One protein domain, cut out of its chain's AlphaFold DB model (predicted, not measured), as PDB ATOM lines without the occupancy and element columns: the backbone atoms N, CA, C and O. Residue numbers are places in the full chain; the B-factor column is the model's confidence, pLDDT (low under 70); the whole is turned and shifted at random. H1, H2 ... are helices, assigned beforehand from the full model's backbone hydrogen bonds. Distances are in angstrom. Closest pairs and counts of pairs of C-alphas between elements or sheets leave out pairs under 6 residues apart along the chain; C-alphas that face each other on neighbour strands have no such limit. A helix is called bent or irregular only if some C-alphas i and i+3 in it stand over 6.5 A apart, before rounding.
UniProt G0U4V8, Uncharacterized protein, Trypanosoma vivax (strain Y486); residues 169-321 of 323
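Overview. This is residues 169 to 321 of the 323 residues of an uncharacterized protein of Trypanosoma vivax (strain Y486) (UniProt G0U4V8). Look for a long rod whose length is set by one helix, H5, with H3 side by side with its first part and running back the other way. The bent helix H1 starts apart from H5 with its arm H1a and comes up to the later part of H5 with its arm H1b, near Val 209 and Gln 316, while short H4 and the long link 256 to 276 make a loose head at the H3 end. The printed part has 153 residues with five named helices, in the order H1 H2 H3 H4 H5, and no named strand: an all-helix class. It is loose, with a radius of gyration of the C-alphas of 21.1 A, and spans 69 by 29 by 26 A.

Arrangement. Begin with H5, residues 277 to 319. H3, residues 225 to 248, touches it along H5 residues 277 to 295 alone; the closest C-alphas, those of Arg 234 and Leu 284, are 6.0 A apart. They run opposite ways at a shallow tilt of 34.6 degrees, only just short of steep. H1, residues 188 to 209, was assigned as one helix by its hydrogen bonds but is bent, with C-alphas 197 and 200 6.8 A apart; its arms H1a, 188 to 197, and H1b, 200 to 209, stand at a steep tilt of 54 degrees. H1a and H3 only just touch, only at their ends, with 3 pairs of C-alphas within 8 A, the closest Pro 188 and Gln 228 at 6.2 A. H1b and H5 only just touch, with 3 such pairs, at H5 residues 312 to 316 alone; the closest C-alphas are those of Val 209 and Gln 316, 7.0 A. H1a and H5 are apart. H2, residues 219 to 222, is close to H5 but not clearly touching, the C-alphas of Phe 222 and Tyr 298 being 7.2 A apart. H4, residues 252 to 255, touches H3 only at the corner, with the C-alphas of Ala 246 and Ala 252 4.9 A apart. Every O i to N i+4 pair is within hydrogen-bond range in H1a, H1b and H5, and 18 of 20 are in H3; H2 and H4 are too short for such a pair.

Along the chain. Find C-alpha 277 at (28.354, -14.203, -2.478); from there H5 runs 61.2 A to C-alpha 319 at (24.727, -65.035, 31.405). H3 starts at C-alpha 225, (35.906, -29.724, 19.514), and measures 36.0 A. H1a measures 14.2 A and H1b 14.4 A; H2 and H4 are 5.6 A each.

Size, cuts and confidence. The two C-alphas farthest apart, those of Pro 273 and Glu 321, are 69.7 A apart. The printed part has no cut, and the link from H4 to H5, 21 residues, is long. Look for low confidence, pLDDT under 70, at residues 209 to 214, 249 and 316 to 321; the mean of the printed part is 87.5.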
ATOM      1  N   LEU A 169      16.859 -36.987   9.492       86.00
ATOM      2  CA  LEU A 169      18.257 -36.655   9.780       86.00
ATOM      3  C   LEU A 169      19.086 -37.909  10.079       86.00
ATOM      4  O   LEU A 169      20.246 -38.001   9.687       86.00
ATOM      5  N   THR A 170      18.490 -38.904  10.735       82.25
ATOM      6  CA  THR A 170      19.152 -40.188  10.982       82.25
ATOM      7  C   THR A 170      19.341 -40.973   9.680       82.25
ATOM      8  O   THR A 170      20.453 -41.431   9.410       82.25
ATOM      9  N   ARG A 171      18.305 -41.065   8.829       82.44
ATOM     10  CA  ARG A 171      18.365 -41.737   7.513       82.44
ATOM     11  C   ARG A 171      19.403 -41.090   6.593       82.44
ATOM     12  O   ARG A 171      20.193 -41.785   5.962       82.44
ATOM     13  N   THR A 172      19.471 -39.761   6.592       86.62
ATOM     14  CA  THR A 172      20.444 -38.975   5.812       86.62
ATOM     15  C   THR A 172      21.833 -38.892   6.459       86.62
ATOM     16  O   THR A 172      22.727 -38.241   5.917       86.62
ATOM     17  N   LYS A 173      22.052 -39.566   7.600       86.38
ATOM     18  CA  LYS A 173      23.322 -39.581   8.352       86.38
ATOM     19  C   LYS A 173      23.808 -38.176   8.723       86.38
ATOM     20  O   LYS A 173      25.010 -37.904   8.732       86.38
ATOM     21  N   GLN A 174      22.863 -37.288   9.026       89.69
ATOM     22  CA  GLN A 174      23.120 -35.915   9.440       89.69
ATOM     23  C   GLN A 174      23.236 -35.721  10.958       89.69
ATOM     24  O   GLN A 174      23.446 -34.602  11.418       89.69
ATOM     25  N   THR A 175      23.151 -36.800  11.730       93.88
ATOM     26  CA  THR A 175      23.282 -36.814  13.190       93.88
ATOM     27  C   THR A 175      24.674 -37.262  13.644       93.88
ATOM     28  O   THR A 175      25.460 -37.792  12.858       93.88
ATOM     29  N   PHE A 176      24.976 -37.065  14.923       94.69
ATOM     30  CA  PHE A 176      26.172 -37.538  15.610       94.69
ATOM     31  C   PHE A 176      25.814 -38.664  16.576       94.69
ATOM     32  O   PHE A 176      24.875 -38.535  17.358       94.69
ATOM     33  N   THR A 177      26.556 -39.765  16.539       95.25
ATOM     34  CA  THR A 177      26.287 -40.938  17.377       95.25
ATOM     35  C   THR A 177      27.103 -40.880  18.675       95.25
ATOM     36  O   THR A 177      28.315 -40.676  18.660       95.25
ATOM     37  N   SER A 178      26.456 -41.110  19.811       95.69
ATOM     38  CA  SER A 178      27.111 -41.372  21.091       95.69
ATOM     39  C   SER A 178      27.924 -42.663  21.036       95.69
ATOM     40  O   SER A 178      27.438 -43.710  20.605       95.69
ATOM     41  N   TYR A 179      29.177 -42.589  21.487       94.50
ATOM     42  CA  TYR A 179      30.079 -43.741  21.532       94.50
ATOM     43  C   TYR A 179      29.792 -44.670  22.718       94.50
ATOM     44  O   TYR A 179      30.353 -45.766  22.767       94.50
ATOM     45  N   LEU A 180      28.949 -44.240  23.664       92.75
ATOM     46  CA  LEU A 180      28.565 -45.011  24.846       92.75
ATOM     47  C   LEU A 180      27.387 -45.937  24.534       92.75
ATOM     48  O   LEU A 180      27.468 -47.146  24.735       92.75
ATOM     49  N   ASP A 181      26.307 -45.368  24.004       90.94
ATOM     50  CA  ASP A 181      25.005 -46.031  23.889       90.94
ATOM     51  C   ASP A 181      24.445 -46.073  22.464       90.94
ATOM     52  O   ASP A 181      23.419 -46.710  22.231       90.94
ATOM     53  N   GLY A 182      25.112 -45.434  21.499       92.25
ATOM     54  CA  GLY A 182      24.704 -45.439  20.097       92.25
ATOM     55  C   GLY A 182      23.556 -44.481  19.765       92.25
ATOM     56  O   GLY A 182      23.060 -44.510  18.639       92.25
ATOM     57  N   ARG A 183      23.108 -43.637  20.706       92.31
ATOM     58  CA  ARG A 183      22.046 -42.655  20.437       92.31
ATOM     59  C   ARG A 183      22.518 -41.556  19.493       92.31
ATOM     60  O   ARG A 183      23.692 -41.200  19.476       92.31
ATOM     61  N   ASN A 184      21.583 -40.998  18.729       92.50
ATOM     62  CA  ASN A 184      21.859 -39.975  17.725       92.50
ATOM     63  C   ASN A 184      21.449 -38.580  18.213       92.50
ATOM     64  O   ASN A 184      20.338 -38.386  18.703       92.50
ATOM     65  N   PHE A 185      22.329 -37.606  18.001       93.69
ATOM     66  CA  PHE A 185      22.180 -36.208  18.400       93.69
ATOM     67  C   PHE A 185      22.334 -35.293  17.187       93.69
ATOM     68  O   PHE A 185      23.077 -35.598  16.260       93.69
ATOM     69  N   VAL A 186      21.631 -34.162  17.169       91.06
ATOM     70  CA  VAL A 186      21.702 -33.208  16.044       91.06
ATOM     71  C   VAL A 186      22.892 -32.251  16.186       91.06
ATOM     72  O   VAL A 186      23.449 -31.813  15.185       91.06
ATOM     73  N   SER A 187      23.312 -31.958  17.419       92.88
ATOM     74  CA  SER A 187      24.387 -31.010  17.731       92.88
ATOM     75  C   SER A 187      25.566 -31.711  18.427       92.88
ATOM     76  O   SER A 187      25.314 -32.546  19.305       92.88
ATOM     77  N   PRO A 188      26.829 -31.361  18.097       93.94
ATOM     78  CA  PRO A 188      28.007 -31.858  18.813       93.94
ATOM     79  C   PRO A 188      28.008 -31.463  20.295       93.94
ATOM     80  O   PRO A 188      28.386 -32.272  21.138       93.94
ATOM     81  N   VAL A 189      27.498 -30.275  20.640       94.75
ATOM     82  CA  VAL A 189      27.371 -29.814  22.037       94.75
ATOM     83  C   VAL A 189      26.432 -30.721  22.835       94.75
ATOM     84  O   VAL A 189      26.766 -31.171  23.930       94.75
ATOM     85  N   ALA A 190      25.266 -31.045  22.269       93.75
ATOM     86  CA  ALA A 190      24.302 -31.938  22.916       93.75
ATOM     87  C   ALA A 190      24.863 -33.361  23.084       93.75
ATOM     88  O   ALA A 190      24.624 -34.011  24.101       93.75
ATOM     89  N   LEU A 191      25.636 -33.827  22.099       95.44
ATOM     90  CA  LEU A 191      26.350 -35.099  22.156       95.44
ATOM     91  C   LEU A 191      27.406 -35.111  23.272       95.44
ATOM     92  O   LEU A 191      27.464 -36.078  24.032       95.44
ATOM     93  N   ALA A 192      28.228 -34.063  23.378       94.31
ATOM     94  CA  ALA A 192      29.256 -33.947  24.412       94.31
ATOM     95  C   ALA A 192      28.640 -33.985  25.812       94.31
ATOM     96  O   ALA A 192      29.031 -34.820  26.625       94.31
ATOM     97  N   ALA A 193      27.606 -33.170  26.047       94.12
ATOM     98  CA  ALA A 193      26.894 -33.130  27.321       94.12
ATOM     99  C   ALA A 193      26.282 -34.493  27.687       94.12
ATOM    100  O   ALA A 193      26.389 -34.938  28.828       94.12
ATOM    101  N   HIS A 194      25.679 -35.192  26.718       94.50
ATOM    102  CA  HIS A 194      25.135 -36.530  26.948       94.50
ATOM    103  C   HIS A 194      26.226 -37.545  27.310       94.50
ATOM    104  O   HIS A 194      26.053 -38.341  28.233       94.50
ATOM    105  N   ASN A 195      27.352 -37.526  26.593       93.69
ATOM    106  CA  ASN A 195      28.452 -38.448  26.855       93.69
ATOM    107  C   ASN A 195      29.093 -38.183  28.217       93.69
ATOM    108  O   ASN A 195      29.378 -39.134  28.936       93.69
ATOM    109  N   GLU A 196      29.282 -36.919  28.592       93.12
ATOM    110  CA  GLU A 196      29.826 -36.531  29.894       93.12
ATOM    111  C   GLU A 196      28.920 -36.996  31.044       93.12
ATOM    112  O   GLU A 196      29.382 -37.678  31.959       93.12
ATOM    113  N   GLN A 197      27.615 -36.723  30.950       92.56
ATOM    114  CA  GLN A 197      26.633 -37.137  31.957       92.56
ATOM    115  C   GLN A 197      26.509 -38.662  32.058       92.56
ATOM    116  O   GLN A 197      26.430 -39.218  33.154       92.56
ATOM    117  N   GLY A 198      26.496 -39.355  30.917       88.75
ATOM    118  CA  GLY A 198      26.359 -40.807  30.868       88.75
ATOM    119  C   GLY A 198      27.618 -41.554  31.306       88.75
ATOM    120  O   GLY A 198      27.524 -42.695  31.755       88.75
ATOM    121  N   ARG A 199      28.802 -40.942  31.192       89.50
ATOM    122  CA  ARG A 199      30.082 -41.639  31.373       89.50
ATOM    123  C   ARG A 199      30.213 -42.304  32.736       89.50
ATOM    124  O   ARG A 199      30.562 -43.477  32.775       89.50
ATOM    125  N   VAL A 200      29.890 -41.593  33.817       87.94
ATOM    126  CA  VAL A 200      29.986 -42.123  35.191       87.94
ATOM    127  C   VAL A 200      29.163 -43.404  35.332       87.94
ATOM    128  O   VAL A 200      29.665 -44.429  35.784       87.94
ATOM    129  N   PHE A 201      27.924 -43.373  34.838       87.19
ATOM    130  CA  PHE A 201      27.035 -44.529  34.847       87.19
ATOM    131  C   PHE A 201      27.621 -45.713  34.062       87.19
ATOM    132  O   PHE A 201      27.623 -46.843  34.551       87.19
ATOM    133  N   TYR A 202      28.157 -45.468  32.863       86.69
ATOM    134  CA  TYR A 202      28.757 -46.528  32.048       86.69
ATOM    135  C   TYR A 202      30.076 -47.059  32.626       86.69
ATOM    136  O   TYR A 202      30.362 -48.242  32.456       86.69
ATOM    137  N   GLU A 203      30.873 -46.235  33.308       86.50
ATOM    138  CA  GLU A 203      32.112 -46.668  33.967       86.50
ATOM    139  C   GLU A 203      31.817 -47.621  35.125       86.50
ATOM    140  O   GLU A 203      32.442 -48.680  35.223       86.50
ATOM    141  N   ASP A 204      30.840 -47.282  35.963       82.62
ATOM    142  CA  ASP A 204      30.409 -48.136  37.071       82.62
ATOM    143  C   ASP A 204      29.794 -49.440  36.561       82.62
ATOM    144  O   ASP A 204      30.140 -50.530  37.029       82.62
ATOM    145  N   ALA A 205      28.954 -49.345  35.528       79.50
ATOM    146  CA  ALA A 205      28.371 -50.507  34.886       79.50
ATOM    147  C   ALA A 205      29.469 -51.435  34.330       79.50
ATOM    148  O   ALA A 205      29.516 -52.611  34.684       79.50
ATOM    149  N   VAL A 206      30.432 -50.922  33.557       79.94
ATOM    150  CA  VAL A 206      31.523 -51.725  32.971       79.94
ATOM    151  C   VAL A 206      32.435 -52.372  34.025       79.94
ATOM    152  O   VAL A 206      32.837 -53.527  33.838       79.94
ATOM    153  N   LYS A 207      32.718 -51.685  35.144       76.75
ATOM    154  CA  LYS A 207      33.456 -52.262  36.288       76.75
ATOM    155  C   LYS A 207      32.713 -53.432  36.931       76.75
ATOM    156  O   LYS A 207      33.354 -54.367  37.392       76.75
ATOM    157  N   SER A 208      31.380 -53.383  36.968       73.19
ATOM    158  CA  SER A 208      30.566 -54.483  37.496       73.19
ATOM    159  C   SER A 208      30.424 -55.662  36.524       73.19
ATOM    160  O   SER A 208      30.260 -56.795  36.965       73.19
ATOM    161  N   VAL A 209      30.485 -55.410  35.208       68.50
ATOM    162  CA  VAL A 209      30.287 -56.435  34.163       68.50
ATOM    163  C   VAL A 209      31.564 -57.203  33.851       68.50
ATOM    164  O   VAL A 209      31.536 -58.402  33.578       68.50
ATOM    165  N   SER A 210      32.688 -56.499  33.785       60.53
ATOM    166  CA  SER A 210      33.968 -57.095  33.435       60.53
ATOM    167  C   SER A 210      34.852 -57.069  34.664       60.53
ATOM    168  O   SER A 210      35.016 -55.999  35.235       60.53
ATOM    169  N   ASP A 211      35.436 -58.208  35.043       60.31
ATOM    170  CA  ASP A 211      36.450 -58.347  36.103       60.31
ATOM    171  C   ASP A 211      37.724 -57.511  35.797       60.31
ATOM    172  O   ASP A 211      38.811 -58.046  35.588       60.31
ATOM    173  N   GLY A 212      37.589 -56.194  35.633       59.53
ATOM    174  CA  GLY A 212      38.619 -55.242  35.221       59.53
ATOM    175  C   GLY A 212      39.121 -55.366  33.777       59.53
ATOM    176  O   GLY A 212      40.050 -54.658  33.409       59.53
ATOM    177  N   LYS A 213      38.572 -56.261  32.942       60.59
ATOM    178  CA  LYS A 213      39.138 -56.555  31.604       60.59
ATOM    179  C   LYS A 213      38.618 -55.689  30.460       60.59
ATOM    180  O   LYS A 213      39.227 -55.697  29.390       60.59
ATOM    181  N   ARG A 214      37.483 -55.006  30.617       68.69
ATOM    182  CA  ARG A 214      36.948 -54.114  29.581       68.69
ATOM    183  C   ARG A 214      36.968 -52.697  30.113       68.69
ATOM    184  O   ARG A 214      36.380 -52.414  31.143       68.69
ATOM    185  N   GLU A 215      37.646 -51.821  29.393       76.88
ATOM    186  CA  GLU A 215      37.696 -50.397  29.698       76.88
ATOM    187  C   GLU A 215      36.847 -49.637  28.683       76.88
ATOM    188  O   GLU A 215      36.752 -50.020  27.508       76.88
ATOM    189  N   LEU A 216      36.217 -48.553  29.136       83.94
ATOM    190  CA  LEU A 216      35.576 -47.626  28.217       83.94
ATOM    191  C   LEU A 216      36.628 -46.960  27.324       83.94
ATOM    192  O   LEU A 216      37.763 -46.732  27.750       83.94
ATOM    193  N   PRO A 217      36.259 -46.587  26.091       86.81
ATOM    194  CA  PRO A 217      37.147 -45.803  25.257       86.81
ATOM    195  C   PRO A 217      37.559 -44.481  25.932       86.81
ATOM    196  O   PRO A 217      36.761 -43.818  26.604       86.81
ATOM    197  N   ALA A 218      38.815 -44.081  25.723       87.81
ATOM    198  CA  ALA A 218      39.325 -42.787  26.175       87.81
ATOM    199  C   ALA A 218      38.497 -41.627  25.589       87.81
ATOM    200  O   ALA A 218      38.151 -41.676  24.406       87.81
ATOM    201  N   VAL A 219      38.206 -40.599  26.409       88.06
ATOM    202  CA  VAL A 219      37.423 -39.404  26.008       88.06
ATOM    203  C   VAL A 219      38.031 -38.763  24.760       88.06
ATOM    204  O   VAL A 219      37.331 -38.512  23.790       88.06
ATOM    205  N   GLU A 220      39.353 -38.595  24.769       88.62
ATOM    206  CA  GLU A 220      40.138 -37.893  23.748       88.62
ATOM    207  C   GLU A 220      39.947 -38.470  22.338       88.62
ATOM    208  O   GLU A 220      40.044 -37.765  21.341       88.62
ATOM    209  N   LYS A 221      39.623 -39.766  22.222       89.25
ATOM    210  CA  LYS A 221      39.369 -40.398  20.916       89.25
ATOM    211  C   LYS A 221      38.058 -39.945  20.277       89.25
ATOM    212  O   LYS A 221      37.877 -40.163  19.077       89.25
ATOM    213  N   PHE A 222      37.153 -39.390  21.073       91.25
ATOM    214  CA  PHE A 222      35.815 -38.947  20.690       91.25
ATOM    215  C   PHE A 222      35.620 -37.460  20.967       91.25
ATOM    216  O   PHE A 222      34.491 -37.021  21.176       91.25
ATOM    217  N   ASP A 223      36.714 -36.706  20.954       90.19
ATOM    218  CA  ASP A 223      36.649 -35.261  21.029       90.19
ATOM    219  C   ASP A 223      35.832 -34.696  19.856       90.19
ATOM    220  O   ASP A 223      35.961 -35.128  18.704       90.19
ATOM    221  N   VAL A 224      34.940 -33.767  20.188       93.44
ATOM    222  CA  VAL A 224      34.035 -33.097  19.257       93.44
ATOM    223  C   VAL A 224      34.438 -31.649  19.001       93.44
ATOM    224  O   VAL A 224      33.812 -31.024  18.150       93.44
ATOM    225  N   GLU A 225      35.463 -31.117  19.675       93.06
ATOM    226  CA  GLU A 225      35.906 -29.724  19.514       93.06
ATOM    227  C   GLU A 225      36.240 -29.396  18.055       93.06
ATOM    228  O   GLU A 225      35.744 -28.415  17.505       93.06
ATOM    229  N   ALA A 226      36.990 -30.275  17.381       90.81
ATOM    230  CA  ALA A 226      37.321 -30.107  15.966       90.81
ATOM    231  C   ALA A 226      36.071 -30.081  15.066       90.81
ATOM    232  O   ALA A 226      35.979 -29.278  14.142       90.81
ATOM    233  N   ILE A 227      35.077 -30.925  15.354       93.94
ATOM    234  CA  ILE A 227      33.813 -30.964  14.604       93.94
ATOM    235  C   ILE A 227      32.994 -29.702  14.881       93.94
ATOM    236  O   ILE A 227      32.385 -29.153  13.963       93.94
ATOM    237  N   GLN A 228      32.976 -29.245  16.134       95.62
ATOM    238  CA  GLN A 228      32.268 -28.040  16.539       95.62
ATOM    239  C   GLN A 228      32.847 -26.810  15.838       95.62
ATOM    240  O   GLN A 228      32.075 -26.043  15.276       95.62
ATOM    241  N   ALA A 229      34.173 -26.695  15.734       94.69
ATOM    242  CA  ALA A 229      34.815 -25.606  14.997       94.69
ATOM    243  C   ALA A 229      34.367 -25.546  13.522       94.69
ATOM    244  O   ALA A 229      34.075 -24.470  13.006       94.69
ATOM    245  N   VAL A 230      34.232 -26.697  12.853       95.50
ATOM    246  CA  VAL A 230      33.736 -26.765  11.462       95.50
ATOM    247  C   VAL A 230      32.245 -26.400  11.375       95.50
ATOM    248  O   VAL A 230      31.799 -25.788  10.401       95.50
ATOM    249  N   VAL A 231      31.444 -26.770  12.381       95.12
ATOM    250  CA  VAL A 231      30.034 -26.354  12.482       95.12
ATOM    251  C   VAL A 231      29.924 -24.839  12.655       95.12
ATOM    252  O   VAL A 231      29.115 -24.217  11.967       95.12
ATOM    253  N   ASP A 232      30.757 -24.257  13.510       95.06
ATOM    254  CA  ASP A 232      30.781 -22.819  13.772       95.06
ATOM    255  C   ASP A 232      31.231 -22.044  12.525       95.06
ATOM    256  O   ASP A 232      30.606 -21.051  12.155       95.06
ATOM    257  N   GLU A 233      32.246 -22.538  11.805       95.62
ATOM    258  CA  GLU A 233      32.685 -21.963  10.528       95.62
ATOM    259  C   GLU A 233      31.570 -21.997   9.473       95.62
ATOM    260  O   GLU A 233      31.307 -20.998   8.796       95.62
ATOM    261  N   ARG A 234      30.856 -23.124   9.354       95.69
ATOM    262  CA  ARG A 234      29.696 -23.248   8.458       95.69
ATOM    263  C   ARG A 234      28.625 -22.213   8.792       95.69
ATOM    264  O   ARG A 234      28.058 -21.605   7.880       95.69
ATOM    265  N   ASP A 235      28.308 -22.061  10.073       93.69
ATOM    266  CA  ASP A 235      27.251 -21.161  10.532       93.69
ATOM    267  C   ASP A 235      27.650 -19.696  10.342       93.69
ATOM    268  O   ASP A 235      26.827 -18.901   9.886       93.69
ATOM    269  N   LEU A 236      28.924 -19.362  10.557       93.38
ATOM    270  CA  LEU A 236      29.484 -18.048  10.257       93.38
ATOM    271  C   LEU A 236      29.427 -17.723   8.758       93.38
ATOM    272  O   LEU A 236      28.973 -16.643   8.386       93.38
ATOM    273  N   LEU A 237      29.824 -18.651   7.881       94.44
ATOM    274  CA  LEU A 237      29.736 -18.454   6.428       94.44
ATOM    275  C   LEU A 237      28.288 -18.249   5.969       94.44
ATOM    276  O   LEU A 237      28.012 -17.377   5.145       94.44
ATOM    277  N   ARG A 238      27.350 -19.016   6.532       95.12
ATOM    278  CA  ARG A 238      25.914 -18.849   6.271       95.12
ATOM    279  C   ARG A 238      25.409 -17.482   6.731       95.12
ATOM    280  O   ARG A 238      24.684 -16.833   5.982       95.12
ATOM    281  N   LEU A 239      25.815 -17.027   7.917       92.56
ATOM    282  CA  LEU A 239      25.473 -15.697   8.421       92.56
ATOM    283  C   LEU A 239      26.039 -14.586   7.523       92.56
ATOM    284  O   LEU A 239      25.316 -13.641   7.211       92.56
ATOM    285  N   LYS A 240      27.283 -14.718   7.044       93.75
ATOM    286  CA  LYS A 240      27.890 -13.767   6.095       93.75
ATOM    287  C   LYS A 240      27.124 -13.694   4.766       93.75
ATOM    288  O   LYS A 240      26.889 -12.602   4.253       93.75
ATOM    289  N   ILE A 241      26.696 -14.834   4.215       92.62
ATOM    290  CA  ILE A 241      25.880 -14.872   2.986       92.62
ATOM    291  C   ILE A 241      24.540 -14.166   3.206       92.62
ATOM    292  O   ILE A 241      24.120 -13.352   2.382       92.62
ATOM    293  N   ASP A 242      23.880 -14.439   4.329       91.12
ATOM    294  CA  ASP A 242      22.609 -13.794   4.651       91.12
ATOM    295  C   ASP A 242      22.773 -12.287   4.866       91.12
ATOM    296  O   ASP A 242      21.906 -11.517   4.458       91.12
ATOM    297  N   ALA A 243      23.906 -11.854   5.420       90.44
ATOM    298  CA  ALA A 243      24.257 -10.447   5.556       90.44
ATOM    299  C   ALA A 243      24.469  -9.741   4.206       90.44
ATOM    300  O   ALA A 243      24.013  -8.608   4.033       90.44
ATOM    301  N   LEU A 244      25.065 -10.410   3.211       89.75
ATOM    302  CA  LEU A 244      25.132  -9.876   1.845       89.75
ATOM    303  C   LEU A 244      23.743  -9.722   1.218       89.75
ATOM    304  O   LEU A 244      23.439  -8.671   0.654       89.75
ATOM    305  N   ARG A 245      22.884 -10.737   1.360       89.06
ATOM    306  CA  ARG A 245      21.517 -10.735   0.811       89.06
ATOM    307  C   ARG A 245      20.587  -9.751   1.519       89.06
ATOM    308  O   ARG A 245      19.658  -9.214   0.918       89.06
ATOM    309  N   ALA A 246      20.834  -9.488   2.799       87.62
ATOM    310  CA  ALA A 246      20.085  -8.533   3.607       87.62
ATOM    311  C   ALA A 246      20.236  -7.074   3.156       87.62
ATOM    312  O   ALA A 246      19.387  -6.262   3.519       87.62
ATOM    313  N   ARG A 247      21.241  -6.742   2.333       81.38
ATOM    314  CA  ARG A 247      21.444  -5.379   1.804       81.38
ATOM    315  C   ARG A 247      20.234  -4.845   1.027       81.38
ATOM    316  O   ARG A 247      20.005  -3.640   1.017       81.38
ATOM    317  N   ASP A 248      19.405  -5.731   0.474       72.38
ATOM    318  CA  ASP A 248      18.165  -5.379  -0.232       72.38
ATOM    319  C   ASP A 248      16.987  -5.033   0.714       72.38
ATOM    320  O   ASP A 248      15.867  -4.766   0.265       72.38
ATOM    321  N   GLY A 249      17.200  -5.067   2.038       69.62
ATOM    322  CA  GLY A 249      16.279  -4.627   3.098       69.62
ATOM    323  C   GLY A 249      15.064  -5.530   3.352       69.62
ATOM    324  O   GLY A 249      14.581  -5.631   4.476       69.62
ATOM    325  N   LYS A 250      14.563  -6.241   2.335       81.19
ATOM    326  CA  LYS A 250      13.401  -7.149   2.462       81.19
ATOM    327  C   LYS A 250      13.770  -8.575   2.867       81.19
ATOM    328  O   LYS A 250      12.896  -9.330   3.294       81.19
ATOM    329  N   TYR A 251      15.031  -8.957   2.688       86.12
ATOM    330  CA  TYR A 251      15.499 -10.319   2.932       86.12
ATOM    331  C   TYR A 251      15.604 -10.624   4.431       86.12
ATOM    332  O   TYR A 251      15.063 -11.633   4.885       86.12
ATOM    333  N   ALA A 252      16.210  -9.716   5.208       82.56
ATOM    334  CA  ALA A 252      16.447  -9.903   6.640       82.56
ATOM    335  C   ALA A 252      15.157 -10.192   7.417       82.56
ATOM    336  O   ALA A 252      15.062 -11.210   8.095       82.56
ATOM    337  N   ALA A 253      14.120  -9.374   7.209       79.19
ATOM    338  CA  ALA A 253      12.828  -9.520   7.880       79.19
ATOM    339  C   ALA A 253      12.077 -10.827   7.550       79.19
ATOM    340  O   ALA A 253      11.143 -11.192   8.260       79.19
ATOM    341  N   ARG A 254      12.429 -11.509   6.451       82.88
ATOM    342  CA  ARG A 254      11.736 -12.722   5.989       82.88
ATOM    343  C   ARG A 254      12.481 -14.011   6.306       82.88
ATOM    344  O   ARG A 254      11.829 -15.022   6.551       82.88
ATOM    345  N   PHE A 255      13.808 -13.995   6.236       84.69
ATOM    346  CA  PHE A 255      14.603 -15.224   6.185       84.69
ATOM    347  C   PHE A 255      15.638 -15.349   7.304       84.69
ATOM    348  O   PHE A 255      16.126 -16.454   7.535       84.69
ATOM    349  N   ILE A 256      15.953 -14.264   8.015       86.25
ATOM    350  CA  ILE A 256      16.922 -14.284   9.114       86.25
ATOM    351  C   ILE A 256      16.171 -14.410  10.440       86.25
ATOM    352  O   ILE A 256      15.112 -13.815  10.641       86.25
ATOM    353  N   ARG A 257      16.701 -15.234  11.348       87.88
ATOM    354  CA  ARG A 257      16.095 -15.436  12.669       87.88
ATOM    355  C   ARG A 257      16.256 -14.165  13.499       87.88
ATOM    356  O   ARG A 257      17.313 -13.552  13.469       87.88
ATOM    357  N   SER A 258      15.259 -13.826  14.314       86.88
ATOM    358  CA  SER A 258      15.313 -12.634  15.176       86.88
ATOM    359  C   SER A 258      16.512 -12.613  16.129       86.88
ATOM    360  O   SER A 258      17.015 -11.548  16.438       86.88
ATOM    361  N   LEU A 259      17.004 -13.782  16.556       90.81
ATOM    362  CA  LEU A 259      18.201 -13.923  17.400       90.81
ATOM    363  C   LEU A 259      19.518 -13.590  16.677       90.81
ATOM    364  O   LEU A 259      20.558 -13.488  17.316       90.81
ATOM    365  N   GLU A 260      19.489 -13.507  15.351       89.62
ATOM    366  CA  GLU A 260      20.652 -13.243  14.495       89.62
ATOM    367  C   GLU A 260      20.640 -11.813  13.940       89.62
ATOM    368  O   GLU A 260      21.488 -11.463  13.116       89.62
ATOM    369  N   LEU A 261      19.662 -11.017  14.372       88.81
ATOM    370  CA  LEU A 261      19.503  -9.616  14.029       88.81
ATOM    371  C   LEU A 261      19.876  -8.747  15.235       88.81
ATOM    372  O   LEU A 261      19.690  -9.154  16.384       88.81
ATOM    373  N   ASP A 262      20.403  -7.560  14.963       87.88
ATOM    374  CA  ASP A 262      20.557  -6.498  15.949       87.88
ATOM    375  C   ASP A 262      19.215  -5.790  16.232       87.88
ATOM    376  O   ASP A 262      18.179  -6.093  15.629       87.88
ATOM    377  N   ASP A 263      19.233  -4.834  17.163       87.69
ATOM    378  CA  ASP A 263      18.055  -4.037  17.533       87.69
ATOM    379  C   ASP A 263      17.505  -3.202  16.356       87.69
ATOM    380  O   ASP A 263      16.326  -2.835  16.353       87.69
ATOM    381  N   ASP A 264      18.333  -2.943  15.340       84.06
ATOM    382  CA  ASP A 264      17.992  -2.200  14.125       84.06
ATOM    383  C   ASP A 264      17.491  -3.117  12.985       84.06
ATOM    384  O   ASP A 264      17.109  -2.638  11.912       84.06
ATOM    385  N   GLY A 265      17.439  -4.436  13.208       82.19
ATOM    386  CA  GLY A 265      16.992  -5.431  12.231       82.19
ATOM    387  C   GLY A 265      18.037  -5.798  11.172       82.19
ATOM    388  O   GLY A 265      17.683  -6.414  10.160       82.19
ATOM    389  N   ASN A 266      19.305  -5.445  11.385       84.88
ATOM    390  CA  ASN A 266      20.425  -5.836  10.538       84.88
ATOM    391  C   ASN A 266      21.070  -7.138  11.035       84.88
ATOM    392  O   ASN A 266      21.059  -7.435  12.226       84.88
ATOM    393  N   PRO A 267      21.662  -7.936  10.138       87.44
ATOM    394  CA  PRO A 267      22.367  -9.158  10.517       87.44
ATOM    395  C   PRO A 267      23.591  -8.873  11.390       87.44
ATOM    396  O   PRO A 267      24.385  -7.994  11.071       87.44
ATOM    397  N   LEU A 268      23.789  -9.678  12.438       87.56
ATOM    398  CA  LEU A 268      24.912  -9.527  13.376       87.56
ATOM    399  C   LEU A 268      26.296  -9.826  12.769       87.56
ATOM    400  O   LEU A 268      27.315  -9.500  13.374       87.56
ATOM    401  N   ALA A 269      26.357 -10.501  11.620       88.69
ATOM    402  CA  ALA A 269      27.625 -10.916  11.032       88.69
ATOM    403  C   ALA A 269      28.271  -9.808  10.196       88.69
ATOM    404  O   ALA A 269      27.680  -9.295   9.245       88.69
ATOM    405  N   GLU A 270      29.532  -9.517  10.506       85.88
ATOM    406  CA  GLU A 270      30.366  -8.621   9.713       85.88
ATOM    407  C   GLU A 270      30.783  -9.302   8.404       85.88
ATOM    408  O   GLU A 270      31.267 -10.440   8.390       85.88
ATOM    409  N   VAL A 271      30.584  -8.602   7.286       88.06
ATOM    410  CA  VAL A 271      30.996  -9.062   5.958       88.06
ATOM    411  C   VAL A 271      32.127  -8.188   5.452       88.06
ATOM    412  O   VAL A 271      31.983  -6.967   5.364       88.06
ATOM    413  N   ASP A 272      33.227  -8.831   5.074       90.50
ATOM    414  CA  ASP A 272      34.366  -8.159   4.471       90.50
ATOM    415  C   ASP A 272      33.962  -7.552   3.113       90.50
ATOM    416  O   ASP A 272      33.222  -8.177   2.350       90.50
ATOM    417  N   PRO A 273      34.421  -6.337   2.770       85.12
ATOM    418  CA  PRO A 273      34.010  -5.662   1.537       85.12
ATOM    419  C   PRO A 273      34.443  -6.406   0.264       85.12
ATOM    420  O   PRO A 273      33.827  -6.211  -0.783       85.12
ATOM    421  N   ASP A 274      35.471  -7.251   0.370       89.19
ATOM    422  CA  ASP A 274      36.020  -8.047  -0.727       89.19
ATOM    423  C   ASP A 274      35.348  -9.426  -0.874       89.19
ATOM    424  O   ASP A 274      35.516 -10.074  -1.908       89.19
ATOM    425  N   ASP A 275      34.589  -9.885   0.131       91.00
ATOM    426  CA  ASP A 275      33.878 -11.166   0.070       91.00
ATOM    427  C   ASP A 275      32.679 -11.043  -0.894       91.00
ATOM    428  O   ASP A 275      31.757 -10.245  -0.685       91.00
ATOM    429  N   THR A 276      32.651 -11.872  -1.941       92.75
ATOM    430  CA  THR A 276      31.479 -12.004  -2.822       92.75
ATOM    431  C   THR A 276      30.583 -13.169  -2.402       92.75
ATOM    432  O   THR A 276      31.029 -14.139  -1.784       92.75
ATOM    433  N   GLU A 277      29.298 -13.113  -2.767       91.00
ATOM    434  CA  GLU A 277      28.354 -14.203  -2.478       91.00
ATOM    435  C   GLU A 277      28.808 -15.535  -3.104       91.00
ATOM    436  O   GLU A 277      28.686 -16.586  -2.477       91.00
ATOM    437  N   GLU A 278      29.368 -15.503  -4.314       93.56
ATOM    438  CA  GLU A 278      29.888 -16.693  -4.999       93.56
ATOM    439  C   GLU A 278      31.038 -17.335  -4.213       93.56
ATOM    440  O   GLU A 278      30.985 -18.528  -3.909       93.56
ATOM    441  N   GLN A 279      32.019 -16.536  -3.777       94.50
ATOM    442  CA  GLN A 279      33.157 -17.020  -2.990       94.50
ATOM    443  C   GLN A 279      32.723 -17.616  -1.649       94.50
ATOM    444  O   GLN A 279      33.229 -18.660  -1.229       94.50
ATOM    445  N   LEU A 280      31.782 -16.970  -0.953       93.31
ATOM    446  CA  LEU A 280      31.264 -17.480   0.315       93.31
ATOM    447  C   LEU A 280      30.454 -18.768   0.125       93.31
ATOM    448  O   LEU A 280      30.553 -19.670   0.956       93.31
ATOM    449  N   ASN A 281      29.695 -18.891  -0.967       94.19
ATOM    450  CA  ASN A 281      28.975 -20.121  -1.297       94.19
ATOM    451  C   ASN A 281      29.931 -21.283  -1.594       94.19
ATOM    452  O   ASN A 281      29.696 -22.392  -1.109       94.19
ATOM    453  N   GLU A 282      31.017 -21.049  -2.334       96.12
ATOM    454  CA  GLU A 282      32.053 -22.061  -2.580       96.12
ATOM    455  C   GLU A 282      32.717 -22.516  -1.274       96.12
ATOM    456  O   GLU A 282      32.785 -23.719  -0.998       96.12
ATOM    457  N   LYS A 283      33.122 -21.567  -0.415       95.69
ATOM    458  CA  LYS A 283      33.656 -21.866   0.926       95.69
ATOM    459  C   LYS A 283      32.649 -22.671   1.753       95.69
ATOM    460  O   LYS A 283      33.007 -23.687   2.343       95.69
ATOM    461  N   LEU A 284      31.372 -22.281   1.751       95.44
ATOM    462  CA  LEU A 284      30.316 -22.984   2.481       95.44
ATOM    463  C   LEU A 284      30.127 -24.420   1.973       95.44
ATOM    464  O   LEU A 284      29.919 -25.334   2.773       95.44
ATOM    465  N   GLN A 285      30.193 -24.644   0.659       96.25
ATOM    466  CA  GLN A 285      30.136 -25.988   0.084       96.25
ATOM    467  C   GLN A 285      31.342 -26.836   0.501       96.25
ATOM    468  O   GLN A 285      31.149 -27.982   0.913       96.25
ATOM    469  N   ALA A 286      32.553 -26.276   0.465       96.38
ATOM    470  CA  ALA A 286      33.761 -26.960   0.921       96.38
ATOM    471  C   ALA A 286      33.661 -27.351   2.407       96.38
ATOM    472  O   ALA A 286      33.837 -28.520   2.755       96.38
ATOM    473  N   VAL A 287      33.259 -26.419   3.275       96.88
ATOM    474  CA  VAL A 287      33.062 -26.675   4.713       96.88
ATOM    475  C   VAL A 287      31.987 -27.741   4.952       96.88
ATOM    476  O   VAL A 287      32.155 -28.617   5.799       96.88
ATOM    477  N   ARG A 288      30.895 -27.753   4.174       95.06
ATOM    478  CA  ARG A 288      29.869 -28.811   4.256       95.06
ATOM    479  C   ARG A 288      30.417 -30.194   3.909       95.06
ATOM    480  O   ARG A 288      30.011 -31.169   4.543       95.06
ATOM    481  N   GLN A 289      31.307 -30.292   2.922       95.00
ATOM    482  CA  GLN A 289      31.951 -31.555   2.557       95.00
ATOM    483  C   GLN A 289      32.878 -32.044   3.672       95.00
ATOM    484  O   GLN A 289      32.768 -33.202   4.079       95.00
ATOM    485  N   VAL A 290      33.708 -31.151   4.221       95.44
ATOM    486  CA  VAL A 290      34.580 -31.448   5.370       95.44
ATOM    487  C   VAL A 290      33.748 -31.918   6.562       95.44
ATOM    488  O   VAL A 290      33.985 -33.001   7.092       95.44
ATOM    489  N   LEU A 291      32.690 -31.184   6.921       94.69
ATOM    490  CA  LEU A 291      31.792 -31.563   8.014       94.69
ATOM    491  C   LEU A 291      31.152 -32.938   7.792       94.69
ATOM    492  O   LEU A 291      31.025 -33.732   8.726       94.69
ATOM    493  N   ALA A 292      30.721 -33.235   6.563       93.62
ATOM    494  CA  ALA A 292      30.132 -34.525   6.233       93.62
ATOM    495  C   ALA A 292      31.143 -35.674   6.378       93.62
ATOM    496  O   ALA A 292      30.769 -36.747   6.866       93.62
ATOM    497  N   GLN A 293      32.401 -35.450   5.987       94.56
ATOM    498  CA  GLN A 293      33.483 -36.416   6.147       94.56
ATOM    499  C   GLN A 293      33.816 -36.643   7.626       94.56
ATOM    500  O   GLN A 293      33.721 -37.780   8.093       94.56
ATOM    501  N   GLU A 294      34.103 -35.578   8.374       94.62
ATOM    502  CA  GLU A 294      34.437 -35.638   9.803       94.62
ATOM    503  C   GLU A 294      33.334 -36.331  10.608       94.62
ATOM    504  O   GLU A 294      33.577 -37.277  11.365       94.62
ATOM    505  N   ARG A 295      32.073 -35.958  10.361       94.81
ATOM    506  CA  ARG A 295      30.911 -36.607  10.980       94.81
ATOM    507  C   ARG A 295      30.843 -38.094  10.648       94.81
ATOM    508  O   ARG A 295      30.547 -38.907  11.524       94.81
ATOM    509  N   ARG A 296      31.096 -38.485   9.395       93.88
ATOM    510  CA  ARG A 296      31.080 -39.897   8.979       93.88
ATOM    511  C   ARG A 296      32.171 -40.694   9.689       93.88
ATOM    512  O   ARG A 296      31.903 -41.807  10.149       93.88
ATOM    513  N   GLU A 297      33.378 -40.148   9.777       94.25
ATOM    514  CA  GLU A 297      34.517 -40.792  10.432       94.25
ATOM    515  C   GLU A 297      34.313 -40.918  11.941       94.25
ATOM    516  O   GLU A 297      34.521 -41.996  12.510       94.25
ATOM    517  N   TYR A 298      33.829 -39.855  12.584       95.75
ATOM    518  CA  TYR A 298      33.421 -39.870  13.983       95.75
ATOM    519  C   TYR A 298      32.331 -40.920  14.233       95.75
ATOM    520  O   TYR A 298      32.526 -41.832  15.038       95.75
ATOM    521  N   ASN A 299      31.226 -40.888  13.479       95.25
ATOM    522  CA  ASN A 299      30.111 -41.820  13.660       95.25
ATOM    523  C   ASN A 299      30.524 -43.272  13.430       95.25
ATOM    524  O   ASN A 299      30.044 -44.162  14.130       95.25
ATOM    525  N   LYS A 300      31.416 -43.545  12.471       94.75
ATOM    526  CA  LYS A 300      31.943 -44.898  12.246       94.75
ATOM    527  C   LYS A 300      32.672 -45.414  13.488       94.75
ATOM    528  O   LYS A 300      32.432 -46.548  13.908       94.75
ATOM    529  N   ARG A 301      33.534 -44.586  14.087       94.50
ATOM    530  CA  ARG A 301      34.261 -44.921  15.320       94.50
ATOM    531  C   ARG A 301      33.305 -45.065  16.508       94.50
ATOM    532  O   ARG A 301      33.403 -46.049  17.239       94.50
ATOM    533  N   ALA A 302      32.364 -44.134  16.663       94.88
ATOM    534  CA  ALA A 302      31.421 -44.101  17.778       94.88
ATOM    535  C   ALA A 302      30.473 -45.305  17.755       94.88
ATOM    536  O   ALA A 302      30.337 -45.997  18.757       94.88
ATOM    537  N   ASN A 303      29.915 -45.646  16.591       93.88
ATOM    538  CA  ASN A 303      29.071 -46.833  16.438       93.88
ATOM    539  C   ASN A 303      29.826 -48.132  16.739       93.88
ATOM    540  O   ASN A 303      29.272 -49.043  17.351       93.88
ATOM    541  N   ALA A 304      31.092 -48.242  16.323       92.50
ATOM    542  CA  ALA A 304      31.904 -49.413  16.637       92.50
ATOM    543  C   ALA A 304      32.154 -49.544  18.149       92.50
ATOM    544  O   ALA A 304      32.114 -50.654  18.680       92.50
ATOM    545  N   ALA A 305      32.389 -48.428  18.844       91.19
ATOM    546  CA  ALA A 305      32.536 -48.403  20.296       91.19
ATOM    547  C   ALA A 305      31.224 -48.751  21.014       91.19
ATOM    548  O   ALA A 305      31.207 -49.686  21.814       91.19
ATOM    549  N   ALA A 306      30.121 -48.093  20.654       91.69
ATOM    550  CA  ALA A 306      28.808 -48.321  21.251       91.69
ATOM    551  C   ALA A 306      28.355 -49.778  21.091       91.69
ATOM    552  O   ALA A 306      27.936 -50.404  22.059       91.69
ATOM    553  N   LYS A 307      28.533 -50.378  19.904       90.50
ATOM    554  CA  LYS A 307      28.219 -51.800  19.678       90.50
ATOM    555  C   LYS A 307      29.030 -52.735  20.573       90.50
ATOM    556  O   LYS A 307      28.494 -53.732  21.046       90.50
ATOM    557  N   ARG A 308      30.310 -52.435  20.821       87.12
ATOM    558  CA  ARG A 308      31.147 -53.235  21.736       87.12
ATOM    559  C   ARG A 308      30.642 -53.147  23.174       87.12
ATOM    560  O   ARG A 308      30.624 -54.164  23.861       87.12
ATOM    561  N   ILE A 309      30.223 -51.957  23.603       86.31
ATOM    562  CA  ILE A 309      29.660 -51.718  24.936       86.31
ATOM    563  C   ILE A 309      28.310 -52.434  25.075       86.31
ATOM    564  O   ILE A 309      28.122 -53.220  25.997       86.31
ATOM    565  N   GLN A 310      27.398 -52.260  24.118       87.06
ATOM    566  CA  GLN A 310      26.095 -52.931  24.106       87.06
ATOM    567  C   GLN A 310      26.226 -54.459  24.088       87.06
ATOM    568  O   GLN A 310      25.574 -55.136  24.877       87.06
ATOM    569  N   ALA A 311      27.108 -55.015  23.251       84.00
ATOM    570  CA  ALA A 311      27.360 -56.455  23.220       84.00
ATOM    571  C   ALA A 311      27.902 -56.980  24.560       84.00
ATOM    572  O   ALA A 311      27.603 -58.108  24.948       84.00
ATOM    573  N   ALA A 312      28.677 -56.172  25.292       78.38
ATOM    574  CA  ALA A 312      29.118 -56.531  26.635       78.38
ATOM    575  C   ALA A 312      27.944 -56.662  27.612       78.38
ATOM    576  O   ALA A 312      27.903 -57.638  28.357       78.38
ATOM    577  N   PHE A 313      26.986 -55.733  27.563       79.88
ATOM    578  CA  PHE A 313      25.794 -55.770  28.411       79.88
ATOM    579  C   PHE A 313      24.825 -56.900  28.040       79.88
ATOM    580  O   PHE A 313      24.322 -57.585  28.927       79.88
ATOM    581  N   VAL A 314      24.594 -57.150  26.747       81.25
ATOM    582  CA  VAL A 314      23.689 -58.224  26.292       81.25
ATOM    583  C   VAL A 314      24.211 -59.604  26.697       81.25
ATOM    584  O   VAL A 314      23.455 -60.405  27.242       81.25
ATOM    585  N   ASN A 315      25.506 -59.869  26.503       70.69
ATOM    586  CA  ASN A 315      26.101 -61.149  26.896       70.69
ATOM    587  C   ASN A 315      26.001 -61.395  28.410       70.69
ATOM    588  O   ASN A 315      25.919 -62.542  28.837       70.69
ATOM    589  N   GLN A 316      25.998 -60.337  29.225       67.06
ATOM    590  CA  GLN A 316      25.811 -60.450  30.667       67.06
ATOM    591  C   GLN A 316      24.351 -60.713  31.041       67.06
ATOM    592  O   GLN A 316      24.104 -61.569  31.880       67.06
ATOM    593  N   ALA A 317      23.389 -60.027  30.413       67.19
ATOM    594  CA  ALA A 317      21.967 -60.297  30.639       67.19
ATOM    595  C   ALA A 317      21.626 -61.767  30.331       67.19
ATOM    596  O   ALA A 317      20.919 -62.410  31.096       67.19
ATOM    597  N   GLN A 318      22.224 -62.321  29.272       64.56
ATOM    598  CA  GLN A 318      22.087 -63.734  28.910       64.56
ATOM    599  C   GLN A 318      22.846 -64.681  29.853       64.56
ATOM    600  O   GLN A 318      22.377 -65.782  30.121       64.56
ATOM    601  N   ALA A 319      24.001 -64.270  30.387       61.66
ATOM    602  CA  ALA A 319      24.727 -65.035  31.405       61.66
ATOM    603  C   ALA A 319      24.066 -64.969  32.800       61.66
ATOM    604  O   ALA A 319      24.341 -65.818  33.644       61.66
ATOM    605  N   GLY A 320      23.210 -63.969  33.034       54.03
ATOM    606  CA  GLY A 320      22.494 -63.704  34.284       54.03
ATOM    607  C   GLY A 320      21.092 -64.317  34.384       54.03
ATOM    608  O   GLY A 320      20.472 -64.173  35.431       54.03
ATOM    609  N   GLU A 321      20.601 -65.030  33.363       43.62
ATOM    610  CA  GLU A 321      19.362 -65.841  33.419       43.62
ATOM    611  C   GLU A 321      19.592 -67.276  33.946       43.62
ATOM    612  O   GLU A 321      18.811 -68.195  33.698       43.62
TER     613      GLU A 321